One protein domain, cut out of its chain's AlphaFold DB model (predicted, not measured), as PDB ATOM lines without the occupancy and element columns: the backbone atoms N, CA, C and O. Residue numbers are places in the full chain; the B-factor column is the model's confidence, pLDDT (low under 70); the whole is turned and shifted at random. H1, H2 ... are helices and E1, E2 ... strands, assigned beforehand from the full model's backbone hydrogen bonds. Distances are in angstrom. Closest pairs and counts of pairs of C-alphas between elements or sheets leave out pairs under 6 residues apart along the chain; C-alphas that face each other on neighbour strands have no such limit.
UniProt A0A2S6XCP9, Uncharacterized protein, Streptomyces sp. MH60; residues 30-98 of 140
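AT A GLANCE: This is residues 30 to 98 of the 140 residues of an uncharacterized protein of Streptomyces sp. MH60 (UniProt A0A2S6XCP9). Look first for a small twisted sheet of three strands, E1, E3 and E2, with two helices, H1 and H2, on one side of it; the helices touch each other at a steep tilt and only graze the sheet. The long link between E2 and E3, residues 60 to 76, has no named element and reaches to one end of the longest axis, at Glu 64. The printed part has 69 residues with two named helices and three named strands, in the order E1, H1, E2, E3, H2; the sheet runs E1, E3, E2, antiparallel throughout, and the class is mixed, helices and strands. The whole is compact, with a radius of gyration of the C-alphas of 12.2 A, yet elongated in outline, spanning 37 by 20 by 18 A.

IN THESE COORDINATES: Find C-alpha 30 at (73.532, 160.456, 297.444), where E1 begins; it takes residues 30 to 33. E3, the longest strand, takes residues 77 to 82 and runs 16.4 A from first to last C-alpha. E2, residues 55 to 59, is 13.7 A long. H1, the longest helix, begins with C-alpha 39 at (79.150, 167.401, 310.028) and covers residues 39 to 50 over 15.6 A. H2, residues 88 to 97, is 14.0 A long and ends with C-alpha 97 at (82.425, 154.769, 313.564).

HOW THE PARTS SIT: Start at E3, the inner strand. Beside it is the edge strand E1, antiparallel at 142 degrees; look for N 33 and O 77, 2.8 A apart and within hydrogen-bond range. The other edge strand, E2, is antiparallel to E3 at 157 degrees and forms a hairpin with it; N 59 and O 78 are within hydrogen-bond range at 2.8 A. The sheet is only just strongly twisted, its C-alphas lying up to 4.2 A off the best plane. E1, H1 and E2 form a split strand-helix-strand unit, two strands running the same way with E3 between them in the sheet, and its crossover is right-handed. H1 is on the sheet but only grazes it, with residues 39 to 47; its closest C-alphas to E2 are those of Gln 43 and Val 56, 6.2 A apart. H2 is on the sheet too and only grazes it, with residues 88 to 96; H2 and E1 are near each other, with 6 pairs of C-alphas within 10 A. H1 and H2 touch, closest at the C-alphas of Val 46 and Val 94, 6.5 A apart, and run opposite ways at a steep tilt of 55 degrees. In H1 and H2 every O i to N i+4 pair is within hydrogen-bond range.

THE WHOLE: The two C-alphas farthest apart are those of Gly 51 and Glu 64, at 37.0 A. The printed part has no cut. The link from E2 to E3 is long, with 17 residues, while those from E1 to H1, H1 to E2 and E3 to H2 are tight. The mean pLDDT of the printed part is 92.1, and no printed residue is under 70.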
ATOM      1  N   ARG A  30      74.580 160.129 296.471       93.12
ATOM      2  CA  ARG A  30      73.532 160.456 297.444       93.12
ATOM      3  C   ARG A  30      73.112 159.219 298.236       93.12
ATOM      4  O   ARG A  30      72.811 158.180 297.649       93.12
ATOM      5  N   PHE A  31      73.025 159.334 299.558       93.19
ATOM      6  CA  PHE A  31      72.399 158.319 300.417       93.19
ATOM      7  C   PHE A  31      71.853 158.915 301.712       93.19
ATOM      8  O   PHE A  31      72.186 160.036 302.077       93.19
ATOM      9  N   THR A  32      71.024 158.150 302.419       94.50
ATOM     10  CA  THR A  32      70.413 158.569 303.682       94.50
ATOM     11  C   THR A  32      71.072 157.928 304.903       94.50
ATOM     12  O   THR A  32      71.655 156.840 304.829       94.50
ATOM     13  N   TRP A  33      70.972 158.611 306.044       94.00
ATOM     14  CA  TRP A  33      71.504 158.175 307.332       94.00
ATOM     15  C   TRP A  33      70.557 158.551 308.473       94.00
ATOM     16  O   TRP A  33      70.108 159.686 308.576       94.00
ATOM     17  N   THR A  34      70.260 157.595 309.349       93.06
ATOM     18  CA  THR A  34      69.196 157.715 310.364       93.06
ATOM     19  C   THR A  34      69.730 158.008 311.767       93.06
ATOM     20  O   THR A  34      69.034 157.798 312.756       93.06
ATOM     21  N   ARG A  35      70.998 158.410 311.889       90.00
ATOM     22  CA  ARG A  35      71.625 158.773 313.167       90.00
ATOM     23  C   ARG A  35      72.133 160.203 313.087       90.00
ATOM     24  O   ARG A  35      72.629 160.616 312.044       90.00
ATOM     25  N   GLN A  36      72.052 160.923 314.198       88.50
ATOM     26  CA  GLN A  36      72.629 162.258 314.299       88.50
ATOM     27  C   GLN A  36      74.149 162.210 314.089       88.50
ATOM     28  O   GLN A  36      74.819 161.268 314.523       88.50
ATOM     29  N   VAL A  37      74.673 163.230 313.413       90.12
ATOM     30  CA  VAL A  37      76.097 163.407 313.109       90.12
ATOM     31  C   VAL A  37      76.492 164.865 313.333       90.12
ATOM     32  O   VAL A  37      75.659 165.756 313.166       90.12
ATOM     33  N   GLU A  38      77.750 165.107 313.685       90.75
ATOM     34  CA  GLU A  38      78.342 166.446 313.650       90.75
ATOM     35  C   GLU A  38      79.142 166.560 312.346       90.75
ATOM     36  O   GLU A  38      80.119 165.841 312.131       90.75
ATOM     37  N   VAL A  39      78.663 167.390 311.417       89.19
ATOM     38  CA  VAL A  39      79.150 167.401 310.028       89.19
ATOM     39  C   VAL A  39      80.579 167.945 309.943       89.19
ATOM     40  O   VAL A  39      81.352 167.466 309.113       89.19
ATOM     41  N   GLY A  40      80.952 168.903 310.798       89.69
ATOM     42  CA  GLY A  40      82.296 169.484 310.805       89.69
ATOM     43  C   GLY A  40      83.374 168.464 311.181       89.69
ATOM     44  O   GLY A  40      84.365 168.299 310.467       89.69
ATOM     45  N   GLN A  41      83.152 167.738 312.270       94.25
ATOM     46  CA  GLN A  41      83.976 166.642 312.753       94.25
ATOM     47  C   GLN A  41      83.988 165.494 311.748       94.25
ATOM     48  O   GLN A  41      85.059 165.005 311.393       94.25
ATOM     49  N   LEU A  42      82.821 165.099 311.232       94.25
ATOM     50  CA  LEU A  42      82.728 164.035 310.236       94.25
ATOM     51  C   LEU A  42      83.568 164.346 308.988       94.25
ATOM     52  O   LEU A  42      84.262 163.468 308.481       94.25
ATOM     53  N   GLN A  43      83.535 165.585 308.485       94.31
ATOM     54  CA  GLN A  43      84.349 165.976 307.331       94.31
ATOM     55  C   GLN A  43      85.851 165.841 307.620       94.31
ATOM     56  O   GLN A  43      86.610 165.437 306.734       94.31
ATOM     57  N   ALA A  44      86.296 166.148 308.840       94.31
ATOM     58  CA  ALA A  44      87.686 165.954 309.238       94.31
ATOM     59  C   ALA A  44      88.059 164.464 309.307       94.31
ATOM     60  O   ALA A  44      89.067 164.072 308.724       94.31
ATOM     61  N   GLU A  45      87.211 163.626 309.909       95.25
ATOM     62  CA  GLU A  45      87.407 162.168 309.979       95.25
ATOM     63  C   GLU A  45      87.463 161.528 308.579       95.25
ATOM     64  O   GLU A  45      88.306 160.671 308.293       95.25
ATOM     65  N   VAL A  46      86.597 161.982 307.667       95.12
ATOM     66  CA  VAL A  46      86.606 161.570 306.257       95.12
ATOM     67  C   VAL A  46      87.889 162.018 305.565       95.12
ATOM     68  O   VAL A  46      88.496 161.228 304.845       95.12
ATOM     69  N   THR A  47      88.330 163.252 305.803       94.81
ATOM     70  CA  THR A  47      89.571 163.790 305.229       94.81
ATOM     71  C   THR A  47      90.797 163.015 305.711       94.81
ATOM     72  O   THR A  47      91.684 162.720 304.912       94.81
ATOM     73  N   GLU A  48      90.841 162.651 306.992       94.12
ATOM     74  CA  GLU A  48      91.917 161.851 307.584       94.12
ATOM     75  C   GLU A  48      91.950 160.427 307.013       94.12
ATOM     76  O   GLU A  48      93.018 159.908 306.689       94.12
ATOM     77  N   THR A  49      90.780 159.807 306.839       94.56
ATOM     78  CA  THR A  49      90.680 158.397 306.431       94.56
ATOM     79  C   THR A  49      90.787 158.204 304.915       94.56
ATOM     80  O   THR A  49      91.415 157.252 304.453       94.56
ATOM     81  N   LEU A  50      90.145 159.074 304.133       94.75
ATOM     82  CA  LEU A  50      89.949 158.919 302.683       94.75
ATOM     83  C   LEU A  50      90.692 159.974 301.855       94.75
ATOM     84  O   LEU A  50      90.791 159.843 300.635       94.75
ATOM     85  N   GLY A  51      91.242 160.994 302.510       94.81
ATOM     86  CA  GLY A  51      91.998 162.070 301.886       94.81
ATOM     87  C   GLY A  51      91.172 163.332 301.599       94.81
ATOM     88  O   GLY A  51      89.942 163.298 301.533       94.81
ATOM     89  N   PRO A  52      91.851 164.469 301.366       94.19
ATOM     90  CA  PRO A  52      91.230 165.795 301.249       94.19
ATOM     91  C   PRO A  52      90.422 166.007 299.965       94.19
ATOM     92  O   PRO A  52      89.746 167.022 299.821       94.19
ATOM     93  N   SER A  53      90.505 165.080 299.008       92.69
ATOM     94  CA  SER A  53      89.689 165.113 297.794       92.69
ATOM     95  C   SER A  53      88.243 164.692 298.038       92.69
ATOM     96  O   SER A  53      87.403 164.967 297.188       92.69
ATOM     97  N   VAL A  54      87.955 164.009 299.153       94.69
ATOM     98  CA  VAL A  54      86.603 163.560 299.492       94.69
ATOM     99  C   VAL A  54      85.896 164.635 300.309       94.69
ATOM    100  O   VAL A  54      86.355 165.013 301.389       94.69
ATOM    101  N   GLN A  55      84.760 165.113 299.813       94.25
ATOM    102  CA  GLN A  55      83.920 166.079 300.518       94.25
ATOM    103  C   GLN A  55      82.542 165.494 300.778       94.25
ATOM    104  O   GLN A  55      81.990 164.764 299.951       94.25
ATOM    105  N   VAL A  56      81.992 165.842 301.932       93.75
ATOM    106  CA  VAL A  56      80.690 165.412 302.410       93.75
ATOM    107  C   VAL A  56      79.850 166.648 302.681       93.75
ATOM    108  O   VAL A  56      80.271 167.570 303.374       93.75
ATOM    109  N   ALA A  57      78.636 166.652 302.152       92.69
ATOM    110  CA  ALA A  57      77.603 167.600 302.523       92.69
ATOM    111  C   ALA A  57      76.410 166.836 303.089       92.69
ATOM    112  O   ALA A  57      76.101 165.728 302.648       92.69
ATOM    113  N   ALA A  58      75.739 167.434 304.065       92.50
ATOM    114  CA  ALA A  58      74.580 166.858 304.721       92.50
ATOM    115  C   ALA A  58      73.403 167.827 304.632       92.50
ATOM    116  O   ALA A  58      73.551 169.020 304.895       92.50
ATOM    117  N   VAL A  59      72.235 167.298 304.301       91.75
ATOM    118  CA  VAL A  59      70.952 167.979 304.435       91.75
ATOM    119  C   VAL A  59      70.253 167.351 305.626       91.75
ATOM    120  O   VAL A  59      69.895 166.170 305.600       91.75
ATOM    121  N   ILE A  60      70.143 168.137 306.692       90.75
ATOM    122  CA  ILE A  60      69.496 167.746 307.941       90.75
ATOM    123  C   ILE A  60      67.991 168.008 307.784       90.75
ATOM    124  O   ILE A  60      67.635 169.045 307.216       90.75
ATOM    125  N   PRO A  61      67.116 167.102 308.256       88.69
ATOM    126  CA  PRO A  61      65.684 167.364 308.312       88.69
ATOM    127  C   PRO A  61      65.399 168.680 309.032       88.69
ATOM    128  O   PRO A  61      66.042 168.992 310.036       88.69
ATOM    129  N   ILE A  62      64.436 169.437 308.520       89.06
ATOM    130  CA  ILE A  62      63.949 170.659 309.157       89.06
ATOM    131  C   ILE A  62      62.522 170.434 309.645       89.06
ATOM    132  O   ILE A  62      61.754 169.725 308.998       89.06
ATOM    133  N   ASP A  63      62.189 171.005 310.795       87.12
ATOM    134  CA  ASP A  63      60.831 171.010 311.327       87.12
ATOM    135  C   ASP A  63      59.948 172.069 310.635       87.12
ATOM    136  O   ASP A  63      60.375 172.776 309.717       87.12
ATOM    137  N   GLU A  64      58.691 172.167 311.073       86.38
ATOM    138  CA  GLU A  64      57.708 173.117 310.532       86.38
ATOM    139  C   GLU A  64      58.124 174.588 310.715       86.38
ATOM    140  O   GLU A  64      57.690 175.449 309.948       86.38
ATOM    141  N   ASP A  65      58.997 174.873 311.686       87.81
ATOM    142  CA  ASP A  65      59.539 176.204 311.968       87.81
ATOM    143  C   ASP A  65      60.822 176.499 311.160       87.81
ATOM    144  O   ASP A  65      61.388 177.593 311.247       87.81
ATOM    145  N   GLY A  66      61.282 175.545 310.342       84.31
ATOM    146  CA  GLY A  66      62.502 175.653 309.542       84.31
ATOM    147  C   GLY A  66      63.788 175.456 310.347       84.31
ATOM    148  O   GLY A  66      64.867 175.832 309.882       84.31
ATOM    149  N   MET A  67      63.693 174.884 311.548       87.25
ATOM    150  CA  MET A  67      64.822 174.589 312.424       87.25
ATOM    151  C   MET A  67      65.269 173.130 312.258       87.25
ATOM    152  O   MET A  67      64.465 172.286 311.870       87.25
ATOM    153  N   PRO A  68      66.545 172.787 312.528       85.81
ATOM    154  CA  PRO A  68      67.003 171.402 312.457       85.81
ATOM    155  C   PRO A  68      66.179 170.482 313.372       85.81
ATOM    156  O   PRO A  68      66.208 170.623 314.595       85.81
ATOM    157  N   GLY A  69      65.465 169.539 312.759       84.88
ATOM    158  CA  GLY A  69      64.616 168.567 313.436       84.88
ATOM    159  C   GLY A  69      65.384 167.332 313.927       84.88
ATOM    160  O   GLY A  69      66.564 167.138 313.607       84.88
ATOM    161  N   PRO A  70      64.732 166.462 314.718       87.69
ATOM    162  CA  PRO A  70      65.321 165.201 315.148       87.69
ATOM    163  C   PRO A  70      65.557 164.270 313.952       87.69
ATOM    164  O   PRO A  70      64.718 164.137 313.068       87.69
ATOM    165  N   VAL A  71      66.692 163.573 313.959       90.19
ATOM    166  CA  VAL A  71      67.036 162.600 312.915       90.19
ATOM    167  C   VAL A  71      66.442 161.242 313.267       90.19
ATOM    168  O   VAL A  71      66.719 160.702 314.342       90.19
ATOM    169  N   SER A  72      65.668 160.667 312.351       89.56
ATOM    170  CA  SER A  72      64.983 159.389 312.544       89.56
ATOM    171  C   SER A  72      65.006 158.530 311.270       89.56
ATOM    172  O   SER A  72      65.686 158.840 310.291       89.56
ATOM    173  N   ALA A  73      64.320 157.385 311.298       88.75
ATOM    174  CA  ALA A  73      64.107 156.579 310.094       88.75
ATOM    175  C   ALA A  73      63.083 157.214 309.137       88.75
ATOM    176  O   ALA A  73      63.150 156.964 307.936       88.75
ATOM    177  N   GLU A  74      62.156 158.004 309.679       90.00
ATOM    178  CA  GLU A  74      61.116 158.729 308.942       90.00
ATOM    179  C   GLU A  74      61.690 160.030 308.365       90.00
ATOM    180  O   GLU A  74      61.430 160.354 307.211       90.00
ATOM    181  N   ASP A  75      62.593 160.665 309.118       90.25
ATOM    182  CA  ASP A  75      63.286 161.904 308.767       90.25
ATOM    183  C   ASP A  75      64.814 161.701 308.825       90.25
ATOM    184  O   ASP A  75      65.473 162.076 309.804       90.25
ATOM    185  N   PRO A  76      65.422 161.039 307.823       93.25
ATOM    186  CA  PRO A  76      66.859 160.803 307.811       93.25
ATOM    187  C   PRO A  76      67.646 162.010 307.287       93.25
ATOM    188  O   PRO A  76      67.179 162.785 306.453       93.25
ATOM    189  N   ILE A  77      68.919 162.097 307.672       93.25
ATOM    190  CA  ILE A  77      69.884 162.988 307.021       93.25
ATOM    191  C   ILE A  77      70.125 162.489 305.598       93.25
ATOM    192  O   ILE A  77      70.368 161.299 305.389       93.25
ATOM    193  N   THR A  78      70.130 163.397 304.626       94.12
ATOM    194  CA  THR A  78      70.602 163.099 303.269       94.12
ATOM    195  C   THR A  78      72.050 163.544 303.121       94.12
ATOM    196  O   THR A  78      72.355 164.726 303.251       94.12
ATOM    197  N   PHE A  79      72.943 162.609 302.815       94.56
ATOM    198  CA  PHE A  79      74.340 162.881 302.509       94.56
ATOM    199  C   PHE A  79      74.593 162.923 301.007       94.56
ATOM    200  O   PHE A  79      74.078 162.092 300.257       94.56
ATOM    201  N   TYR A  80      75.459 163.848 300.614       94.75
ATOM    202  CA  TYR A  80      76.074 163.947 299.297       94.75
ATOM    203  C   TYR A  80      77.580 163.808 299.479       94.75
ATOM    204  O   TYR A  80      78.159 164.479 300.334       94.75
ATOM    205  N   VAL A  81      78.215 162.935 298.701       94.75
ATOM    206  CA  VAL A  81      79.659 162.686 298.795       94.75
ATOM    207  C   VAL A  81      80.293 162.806 297.425       94.75
ATOM    208  O   VAL A  81      79.854 162.144 296.489       94.75
ATOM    209  N   THR A  82      81.330 163.627 297.314       94.75
ATOM    210  CA  THR A  82      82.067 163.871 296.070       94.75
ATOM    211  C   THR A  82      83.554 163.532 296.253       94.75
ATOM    212  O   THR A  82      84.067 163.699 297.363       94.75
ATOM    213  N   PRO A  83      84.262 163.050 295.213       94.00
ATOM    214  CA  PRO A  83      83.751 162.681 293.886       94.00
ATOM    215  C   PRO A  83      82.907 161.402 293.921       94.00
ATOM    216  O   PRO A  83      83.067 160.564 294.809       94.00
ATOM    217  N   SER A  84      82.045 161.208 292.920       89.25
ATOM    218  CA  SER A  84      81.199 160.006 292.800       89.25
ATOM    219  C   SER A  84      81.981 158.685 292.678       89.25
ATOM    220  O   SER A  84      81.415 157.607 292.858       89.25
ATOM    221  N   SER A  85      83.288 158.754 292.406       90.06
ATOM    222  CA  SER A  85      84.212 157.617 292.327       90.06
ATOM    223  C   SER A  85      84.748 157.129 293.679       90.06
ATOM    224  O   SER A  85      85.476 156.134 293.712       90.06
ATOM    225  N   VAL A  86      84.432 157.815 294.782       92.88
ATOM    226  CA  VAL A  86      84.881 157.435 296.128       92.88
ATOM    227  C   VAL A  86      84.354 156.053 296.539       92.88
ATOM    228  O   VAL A  86      83.238 155.662 296.193       92.88
ATOM    229  N   ASP A  87      85.133 155.315 297.335       93.19
ATOM    230  CA  ASP A  87      84.653 154.080 297.958       93.19
ATOM    231  C   ASP A  87      83.612 154.382 299.046       93.19
ATOM    232  O   ASP A  87      83.917 154.743 300.186       93.19
ATOM    233  N   LEU A  88      82.347 154.190 298.691       91.19
ATOM    234  CA  LEU A  88      81.210 154.421 299.573       91.19
ATOM    235  C   LEU A  88      81.158 153.476 300.765       91.19
ATOM    236  O   LEU A  88      80.583 153.840 301.793       91.19
ATOM    237  N   ALA A  89      81.729 152.274 300.659       93.69
ATOM    238  CA  ALA A  89      81.806 151.373 301.799       93.69
ATOM    239  C   ALA A  89      82.719 151.968 302.878       93.69
ATOM    240  O   ALA A  89      82.380 151.931 304.063       93.69
ATOM    241  N   ALA A  90      83.824 152.591 302.464       93.75
ATOM    242  CA  ALA A  90      84.732 153.283 303.364       93.75
ATOM    243  C   ALA A  90      84.079 154.528 303.991       93.75
ATOM    244  O   ALA A  90      84.138 154.695 305.207       93.75
ATOM    245  N   VAL A  91      83.354 155.341 303.211       94.06
ATOM    246  CA  VAL A  91      82.611 156.503 303.747       94.06
ATOM    247  C   VAL A  91      81.557 156.072 304.773       94.06
ATOM    248  O   VAL A  91      81.467 156.638 305.861       94.06
ATOM    249  N   ARG A  92      80.776 155.030 304.463       94.31
ATOM    250  CA  ARG A  92      79.768 154.480 305.386       94.31
ATOM    251  C   ARG A  92      80.391 153.922 306.659       94.31
ATOM    252  O   ARG A  92      79.767 153.989 307.715       94.31
ATOM    253  N   ARG A  93      81.602 153.372 306.569       95.19
ATOM    254  CA  ARG A  93      82.349 152.906 307.735       95.19
ATOM    255  C   ARG A  93      82.756 154.070 308.636       95.19
ATOM    256  O   ARG A  93      82.471 153.993 309.827       95.19
ATOM    257  N   VAL A  94      83.317 155.146 308.076       94.88
ATOM    258  CA  VAL A  94      83.642 156.368 308.838       94.88
ATOM    259  C   VAL A  94      82.387 156.906 309.530       94.88
ATOM    260  O   VAL A  94      82.383 157.102 310.738       94.88
ATOM    261  N   LEU A  95      81.266 157.009 308.810       94.31
ATOM    262  CA  LEU A  95      79.972 157.409 309.379       94.31
ATOM    263  C   LEU A  95      79.467 156.498 310.510       94.31
ATOM    264  O   LEU A  95      78.856 156.970 311.468       94.31
ATOM    265  N   ALA A  96      79.672 155.185 310.406       93.56
ATOM    266  CA  ALA A  96      79.262 154.238 311.442       93.56
ATOM    267  C   ALA A  96      80.121 154.357 312.713       93.56
ATOM    268  O   ALA A  96      79.605 154.224 313.837       93.56
ATOM    269  N   GLU A  97      81.417 154.598 312.519       94.69
ATOM    270  CA  GLU A  97      82.425 154.769 313.564       94.69
ATOM    271  C   GLU A  97      82.359 156.163 314.210       94.69
ATOM    272  O   GLU A  97      82.690 156.268 315.390       94.69
ATOM    273  N   HIS A  98      81.817 157.170 313.511       93.44
ATOM    274  CA  HIS A  98      81.651 158.540 313.996       93.44
ATOM    275  C   HIS A  98      81.028 158.592 315.401       93.44
ATOM    276  O   HIS A  98      80.026 157.926 315.729       93.44
TER     277      HIS A  98